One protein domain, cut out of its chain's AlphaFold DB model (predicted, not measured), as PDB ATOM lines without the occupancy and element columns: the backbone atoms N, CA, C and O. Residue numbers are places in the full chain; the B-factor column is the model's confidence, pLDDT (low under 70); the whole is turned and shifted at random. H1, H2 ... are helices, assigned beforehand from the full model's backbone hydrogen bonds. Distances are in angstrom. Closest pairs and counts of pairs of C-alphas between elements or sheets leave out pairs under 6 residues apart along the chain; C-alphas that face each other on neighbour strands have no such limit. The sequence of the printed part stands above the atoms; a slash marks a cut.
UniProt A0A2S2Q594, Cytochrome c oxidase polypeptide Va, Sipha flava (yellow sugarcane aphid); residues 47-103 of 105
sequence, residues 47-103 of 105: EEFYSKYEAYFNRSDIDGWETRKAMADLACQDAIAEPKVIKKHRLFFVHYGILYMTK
ATOM      1  N   GLU A  47       5.348  14.230  -2.951       81.56
ATOM      2  CA  GLU A  47       5.199  13.706  -1.590       81.56
ATOM      3  C   GLU A  47       3.774  13.860  -1.029       81.56
ATOM      4  O   GLU A  47       3.227  12.923  -0.434       81.56
ATOM      5  N   GLU A  48       3.142  15.018  -1.229       82.50
ATOM      6  CA  GLU A  48       1.763  15.269  -0.797       82.50
ATOM      7  C   GLU A  48       0.770  14.433  -1.602       82.50
ATOM      8  O   GLU A  48      -0.188  13.893  -1.038       82.50
ATOM      9  N   PHE A  49       1.028  14.278  -2.900       82.12
ATOM     10  CA  PHE A  49       0.233  13.431  -3.774       82.12
ATOM     11  C   PHE A  49       0.243  11.978  -3.278       82.12
ATOM     12  O   PHE A  49      -0.823  11.405  -3.024       82.12
ATOM     13  N   TYR A  50       1.422  11.391  -3.043       80.56
ATOM     14  CA  TYR A  50       1.515  10.015  -2.542       80.56
ATOM     15  C   TYR A  50       0.913   9.857  -1.142       80.56
ATOM     16  O   TYR A  50       0.193   8.883  -0.909       80.56
ATOM     17  N   SER A  51       1.108  10.824  -0.239       86.50
ATOM     18  CA  SER A  51       0.539  10.803   1.119       86.50
ATOM     19  C   SER A  51      -0.993  10.692   1.120       86.50
ATOM     20  O   SER A  51      -1.574   9.931   1.903       86.50
ATOM     21  N   LYS A  52      -1.672  11.370   0.184       85.81
ATOM     22  CA  LYS A  52      -3.132  11.277   0.029       85.81
ATOM     23  C   LYS A  52      -3.588   9.888  -0.386       85.81
ATOM     24  O   LYS A  52      -4.534   9.364   0.203       85.81
ATOM     25  N   TYR A  53      -2.923   9.284  -1.369       84.69
ATOM     26  CA  TYR A  53      -3.257   7.926  -1.793       84.69
ATOM     27  C   TYR A  53      -2.923   6.907  -0.708       84.69
ATOM     28  O   TYR A  53      -3.729   6.018  -0.451       84.69
ATOM     29  N   GLU A  54      -1.797   7.055  -0.009       83.94
ATOM     30  CA  GLU A  54      -1.473   6.211   1.141       83.94
ATOM     31  C   GLU A  54      -2.565   6.295   2.212       83.94
ATOM     32  O   GLU A  54      -3.064   5.259   2.652       83.94
ATOM     33  N   ALA A  55      -3.002   7.498   2.588       86.81
ATOM     34  CA  ALA A  55      -4.089   7.690   3.547       86.81
ATOM     35  C   ALA A  55      -5.423   7.100   3.054       86.81
ATOM     36  O   ALA A  55      -6.124   6.442   3.825       86.81
ATOM     37  N   TYR A  56      -5.744   7.278   1.769       86.12
ATOM     38  CA  TYR A  56      -6.954   6.741   1.145       86.12
ATOM     39  C   TYR A  56      -6.983   5.207   1.191       86.12
ATOM     40  O   TYR A  56      -7.961   4.612   1.635       86.12
ATOM     41  N   PHE A  57      -5.875   4.564   0.826       82.75
ATOM     42  CA  PHE A  57      -5.707   3.109   0.858       82.75
ATOM     43  C   PHE A  57      -5.511   2.536   2.271       82.75
ATOM     44  O   PHE A  57      -5.708   1.341   2.500       82.75
ATOM     45  N   ASN A  58      -5.127   3.367   3.244       85.44
ATOM     46  CA  ASN A  58      -5.036   2.985   4.655       85.44
ATOM     47  C   ASN A  58      -6.405   2.890   5.341       85.44
ATOM     48  O   ASN A  58      -6.485   2.316   6.429       85.44
ATOM     49  N   ARG A  59      -7.464   3.419   4.724       85.69
ATOM     50  CA  ARG A  59      -8.822   3.374   5.261       85.69
ATOM     51  C   ARG A  59      -9.351   1.930   5.306       85.69
ATOM     52  O   ARG A  59      -9.357   1.230   4.299       85.69
ATOM     53  N   SER A  60      -9.797   1.474   6.479       81.94
ATOM     54  CA  SER A  60     -10.246   0.086   6.704       81.94
ATOM     55  C   SER A  60     -11.597  -0.254   6.067       81.94
ATOM     56  O   SER A  60     -11.904  -1.426   5.874       81.94
ATOM     57  N   ASP A  61     -12.399   0.761   5.766       85.38
ATOM     58  CA  ASP A  61     -13.729   0.697   5.153       85.38
ATOM     59  C   ASP A  61     -13.709   0.946   3.636       85.38
ATOM     60  O   ASP A  61     -14.758   1.172   3.039       85.38
ATOM     61  N   ILE A  62     -12.533   0.900   2.994       83.94
ATOM     62  CA  ILE A  62     -12.437   1.079   1.543       83.94
ATOM     63  C   ILE A  62     -13.115  -0.073   0.801       83.94
ATOM     64  O   ILE A  62     -12.852  -1.255   1.050       83.94
ATOM     65  N   ASP A  63     -14.000   0.273  -0.127       83.62
ATOM     66  CA  ASP A  63     -14.727  -0.729  -0.886       83.62
ATOM     67  C   ASP A  63     -13.907  -1.224  -2.108       83.62
ATOM     68  O   ASP A  63     -12.907  -0.639  -2.554       83.62
ATOM     69  N   GLY A  64     -14.316  -2.363  -2.674       82.25
ATOM     70  CA  GLY A  64     -13.651  -2.938  -3.850       82.25
ATOM     71  C   GLY A  64     -13.879  -2.146  -5.148       82.25
ATOM     72  O   GLY A  64     -13.257  -2.443  -6.174       82.25
ATOM     73  N   TRP A  65     -14.790  -1.173  -5.154       86.44
ATOM     74  CA  TRP A  65     -15.061  -0.312  -6.303       86.44
ATOM     75  C   TRP A  65     -14.145   0.921  -6.294       86.44
ATOM     76  O   TRP A  65     -13.445   1.152  -7.281       86.44
ATOM     77  N   GLU A  66     -14.059   1.619  -5.169       85.81
ATOM     78  CA  GLU A  66     -13.143   2.700  -4.812       85.81
ATOM     79  C   GLU A  66     -11.693   2.295  -5.056       85.81
ATOM     80  O   GLU A  66     -10.957   3.008  -5.735       85.81
ATOM     81  N   THR A  67     -11.301   1.095  -4.612       85.12
ATOM     82  CA  THR A  67      -9.943   0.580  -4.851       85.12
ATOM     83  C   THR A  67      -9.628   0.476  -6.350       85.12
ATOM     84  O   THR A  67      -8.537   0.837  -6.792       85.12
ATOM     85  N   ARG A  68     -10.586   0.007  -7.165       83.00
ATOM     86  CA  ARG A  68     -10.411  -0.094  -8.626       83.00
ATOM     87  C   ARG A  68     -10.385   1.274  -9.288       83.00
ATOM     88  O   ARG A  68      -9.611   1.473 -10.220       83.00
ATOM     89  N   LYS A  69     -11.228   2.195  -8.823       85.88
ATOM     90  CA  LYS A  69     -11.273   3.557  -9.344       85.88
ATOM     91  C   LYS A  69      -9.986   4.318  -9.057       85.88
ATOM     92  O   LYS A  69      -9.372   4.790 -10.004       85.88
ATOM     93  N   ALA A  70      -9.507   4.301  -7.818       85.19
ATOM     94  CA  ALA A  70      -8.262   4.962  -7.442       85.19
ATOM     95  C   ALA A  70      -7.041   4.413  -8.199       85.19
ATOM     96  O   ALA A  70      -6.158   5.175  -8.575       85.19
ATOM     97  N   MET A  71      -6.999   3.107  -8.491       83.75
ATOM     98  CA  MET A  71      -5.944   2.522  -9.333       83.75
ATOM     99  C   MET A  71      -6.043   2.938 -10.806       83.75
ATOM    100  O   MET A  71      -5.015   3.134 -11.448       83.75
ATOM    101  N   ALA A  72      -7.256   3.085 -11.344       84.06
ATOM    102  CA  ALA A  72      -7.455   3.584 -12.705       84.06
ATOM    103  C   ALA A  72      -7.086   5.071 -12.827       84.06
ATOM    104  O   ALA A  72      -6.458   5.463 -13.807       84.06
ATOM    105  N   ASP A  73      -7.427   5.875 -11.820       83.44
ATOM    106  CA  ASP A  73      -7.098   7.300 -11.780       83.44
ATOM    107  C   ASP A  73      -5.584   7.508 -11.612       83.44
ATOM    108  O   ASP A  73      -5.005   8.360 -12.283       83.44
ATOM    109  N   LEU A  74      -4.917   6.671 -10.808       82.12
ATOM    110  CA  LEU A  74      -3.461   6.687 -10.648       82.12
ATOM    111  C   LEU A  74      -2.724   6.291 -11.935       82.12
ATOM    112  O   LEU A  74      -1.700   6.881 -12.244       82.12
ATOM    113  N   ALA A  75      -3.256   5.339 -12.708       81.38
ATOM    114  CA  ALA A  75      -2.706   4.966 -14.015       81.38
ATOM    115  C   ALA A  75      -2.936   6.033 -15.103       81.38
ATOM    116  O   ALA A  75      -2.291   5.987 -16.147       81.38
ATOM    117  N   CYS A  76      -3.875   6.959 -14.884       78.56
ATOM    118  CA  CYS A  76      -4.132   8.084 -15.781       78.56
ATOM    119  C   CYS A  76      -3.188   9.267 -15.519       78.56
ATOM    120  O   CYS A  76      -3.015  10.111 -16.399       78.56
ATOM    121  N   GLN A  77      -2.592   9.345 -14.327       77.25
ATOM    122  CA  GLN A  77      -1.486  10.258 -14.072       77.25
ATOM    123  C   GLN A  77      -0.250   9.668 -14.752       77.25
ATOM    124  O   GLN A  77       0.048   8.493 -14.559       77.25
ATOM    125  N   ASP A  78       0.461  10.458 -15.555       73.62
ATOM    126  CA  ASP A  78       1.646  10.035 -16.327       73.62
ATOM    127  C   ASP A  78       2.886   9.800 -15.428       73.62
ATOM    128  O   ASP A  78       4.022  10.124 -15.764       73.62
ATOM    129  N   ALA A  79       2.661   9.272 -14.224       71.06
ATOM    130  CA  ALA A  79       3.638   9.040 -13.178       71.06
ATOM    131  C   ALA A  79       3.644   7.558 -12.784       71.06
ATOM    132  O   ALA A  79       2.607   6.917 -12.603       71.06
ATOM    133  N   ILE A  80       4.841   6.998 -12.606       68.19
ATOM    134  CA  ILE A  80       5.003   5.642 -12.081       68.19
ATOM    135  C   ILE A  80       4.782   5.704 -10.572       68.19
ATOM    136  O   ILE A  80       5.618   6.218  -9.835       68.19
ATOM    137  N   ALA A  81       3.658   5.158 -10.113       74.25
ATOM    138  CA  ALA A  81       3.320   5.158  -8.698       74.25
ATOM    139  C   ALA A  81       4.392   4.488  -7.823       74.25
ATOM    140  O   ALA A  81       4.911   3.412  -8.144       74.25
ATOM    141  N   GLU A  82       4.677   5.100  -6.669       75.31
ATOM    142  CA  GLU A  82       5.658   4.572  -5.728       75.31
ATOM    143  C   GLU A  82       5.305   3.155  -5.242       75.31
ATOM    144  O   GLU A  82       4.143   2.829  -4.959       75.31
ATOM    145  N   PRO A  83       6.317   2.295  -5.013       73.50
ATOM    146  CA  PRO A  83       6.092   0.934  -4.542       73.50
ATOM    147  C   PRO A  83       5.427   0.876  -3.159       73.50
ATOM    148  O   PRO A  83       4.906  -0.180  -2.796       73.50
ATOM    149  N   LYS A  84       5.445   1.962  -2.373       74.81
ATOM    150  CA  LYS A  84       4.775   2.054  -1.064       74.81
ATOM    151  C   LYS A  84       3.251   2.007  -1.202       74.81
ATOM    152  O   LYS A  84       2.616   1.202  -0.522       74.81
ATOM    153  N   VAL A  85       2.700   2.752  -2.162       76.19
ATOM    154  CA  VAL A  85       1.262   2.797  -2.473       76.19
ATOM    155  C   VAL A  85       0.780   1.441  -3.012       76.19
ATOM    156  O   VAL A  85      -0.232   0.899  -2.570       76.19
ATOM    157  N   ILE A  86       1.554   0.823  -3.914       72.44
ATOM    158  CA  ILE A  86       1.169  -0.424  -4.601       72.44
ATOM    159  C   ILE A  86       1.289  -1.663  -3.693       72.44
ATOM    160  O   ILE A  86       0.477  -2.587  -3.788       72.44
ATOM    161  N   LYS A  87       2.294  -1.725  -2.804       66.88
ATOM    162  CA  LYS A  87       2.569  -2.915  -1.970       66.88
ATOM    163  C   LYS A  87       1.367  -3.355  -1.129       66.88
ATOM    164  O   LYS A  87       1.191  -4.561  -0.958       66.88
ATOM    165  N   LYS A  88       0.534  -2.423  -0.654       66.75
ATOM    166  CA  LYS A  88      -0.680  -2.744   0.114       66.75
ATOM    167  C   LYS A  88      -1.740  -3.480  -0.703       66.75
ATOM    168  O   LYS A  88      -2.362  -4.409  -0.198       66.75
ATOM    169  N   HIS A  89      -1.889  -3.127  -1.977       65.94
ATOM    170  CA  HIS A  89      -2.900  -3.698  -2.869       65.94
ATOM    171  C   HIS A  89      -2.314  -4.700  -3.872       65.94
ATOM    172  O   HIS A  89      -2.960  -5.058  -4.856       65.94
ATOM    173  N   ARG A  90      -1.112  -5.230  -3.602       54.88
ATOM    174  CA  ARG A  90      -0.424  -6.223  -4.446       54.88
ATOM    175  C   ARG A  90      -1.278  -7.467  -4.731       54.88
ATOM    176  O   ARG A  90      -1.190  -8.021  -5.822       54.88
ATOM    177  N   LEU A  91      -2.136  -7.876  -3.794       54.94
ATOM    178  CA  LEU A  91      -3.092  -8.973  -4.001       54.94
ATOM    179  C   LEU A  91      -4.128  -8.654  -5.093       54.94
ATOM    180  O   LEU A  91      -4.527  -9.539  -5.845       54.94
ATOM    181  N   PHE A  92      -4.507  -7.383  -5.240       56.25
ATOM    182  CA  PHE A  92      -5.389  -6.918  -6.307       56.25
ATOM    183  C   PHE A  92      -4.664  -6.875  -7.660       56.25
ATOM    184  O   PHE A  92      -5.237  -7.244  -8.682       56.25
ATOM    185  N   PHE A  93      -3.379  -6.507  -7.674       51.25
ATOM    186  CA  PHE A  93      -2.575  -6.450  -8.900       51.25
ATOM    187  C   PHE A  93      -2.316  -7.835  -9.518       51.25
ATOM    188  O   PHE A  93      -2.343  -7.976 -10.734       51.25
ATOM    189  N   VAL A  94      -2.124  -8.886  -8.716       53.94
ATOM    190  CA  VAL A  94      -1.879 -10.242  -9.255       53.94
ATOM    191  C   VAL A  94      -3.158 -10.884  -9.805       53.94
ATOM    192  O   VAL A  94      -3.104 -11.587 -10.809       53.94
ATOM    193  N   HIS A  95      -4.316 -10.614  -9.195       48.28
ATOM    194  CA  HIS A  95      -5.582 -11.218  -9.622       48.28
ATOM    195  C   HIS A  95      -6.325 -10.397 -10.693       48.28
ATOM    196  O   HIS A  95      -7.117 -10.949 -11.452       48.28
ATOM    197  N   TYR A  96      -6.063  -9.087 -10.780       51.03
ATOM    198  CA  TYR A  96      -6.746  -8.183 -11.712       51.03
ATOM    199  C   TYR A  96      -5.805  -7.356 -12.607       51.03
ATOM    200  O   TYR A  96      -6.254  -6.874 -13.638       51.03
ATOM    201  N   GLY A  97      -4.511  -7.215 -12.293       49.78
ATOM    202  CA  GLY A  97      -3.559  -6.343 -13.009       49.78
ATOM    203  C   GLY A  97      -3.057  -6.857 -14.365       49.78
ATOM    204  O   GLY A  97      -2.659  -6.053 -15.204       49.78
ATOM    205  N   ILE A  98      -3.163  -8.161 -14.652       48.28
ATOM    206  CA  ILE A  98      -2.825  -8.715 -15.982       48.28
ATOM    207  C   ILE A  98      -3.835  -8.249 -17.057       48.28
ATOM    208  O   ILE A  98      -3.487  -8.104 -18.230       48.28
ATOM    209  N   LEU A  99      -5.076  -7.936 -16.664       47.84
ATOM    210  CA  LEU A  99      -6.124  -7.472 -17.584       47.84
ATOM    211  C   LEU A  99      -6.062  -5.967 -17.901       47.84
ATOM    212  O   LEU A  99      -6.631  -5.549 -18.905       47.84
ATOM    213  N   TYR A 100      -5.392  -5.147 -17.082       47.69
ATOM    214  CA  TYR A 100      -5.319  -3.693 -17.313       47.69
ATOM    215  C   TYR A 100      -4.073  -3.274 -18.104       47.69
ATOM    216  O   TYR A 100      -4.157  -2.347 -18.900       47.69
ATOM    217  N   MET A 101      -2.957  -4.006 -17.990       42.38
ATOM    218  CA  MET A 101      -1.767  -3.788 -18.836       42.38
ATOM    219  C   MET A 101      -2.019  -4.143 -20.314       42.38
ATOM    220  O   MET A 101      -1.403  -3.574 -21.204       42.38
ATOM    221  N   THR A 102      -2.974  -5.035 -20.592       42.22
ATOM    222  CA  THR A 102      -3.359  -5.449 -21.957       42.22
ATOM    223  C   THR A 102      -4.436  -4.571 -22.600       42.22
ATOM    224  O   THR A 102      -4.821  -4.829 -23.735       42.22
ATOM    225  N   LYS A 103      -4.944  -3.543 -21.905       40.97
ATOM    226  CA  LYS A 103      -5.961  -2.612 -22.434       40.97
ATOM    227  C   LYS A 103      -5.411  -1.214 -22.745       40.97
ATOM    228  O   LYS A 103      -6.161  -0.374 -23.231       40.97
TER     229      LYS A 103
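AT A GLANCE: This is residues 47 to 103 of the 105 residues of the protein "Cytochrome c oxidase polypeptide Va" of Sipha flava (yellow sugarcane aphid) (UniProt A0A2S2Q594). The two longer helices, H1 and H2, run side by side in opposite ways with a gap between them. Short H3 packs on H1, and H4, near H2, leads on to the small end helix H5. The printed part has 57 residues with five named helices, H1 to H5 in order, and no named strand: all helix. It is compact, radius of gyration of the C-alphas 11.0 A, spanning 30 by 26 by 17 A.

HOW THE PARTS SIT: H2, residues 64 to 76, is close to but not clearly touching H1, residues 47 to 58, at a shallow tilt of 19 degrees; their closest C-alphas, of Thr 67 and Phe 57, are 7.5 A apart. H1 touches H3, residues 83 to 88, the same way; the closest C-alphas, of Glu 54 and Val 85, are 5.7 A apart. H4, residues 90 to 96, and H2 are near each other. H5, residues 98 to 101, touches no helix. O i to N i+4 pairs are within hydrogen-bond range throughout H1, and in 8 of 9 in H2, 1 of 2 in H3 and 2 of 3 in H4; H5 is too short for one.

IN THESE COORDINATES: H2 is 18.8 A long and H1 16.1 A. H1 begins at C-alpha 47 (5.199, 13.706, -1.590); H5 ends at C-alpha 101 (-1.767, -3.788, -18.836).

THE WHOLE: The printed part has no cut and no long link. pLDDT is under 70 at residue 80 and residues 87 to 103.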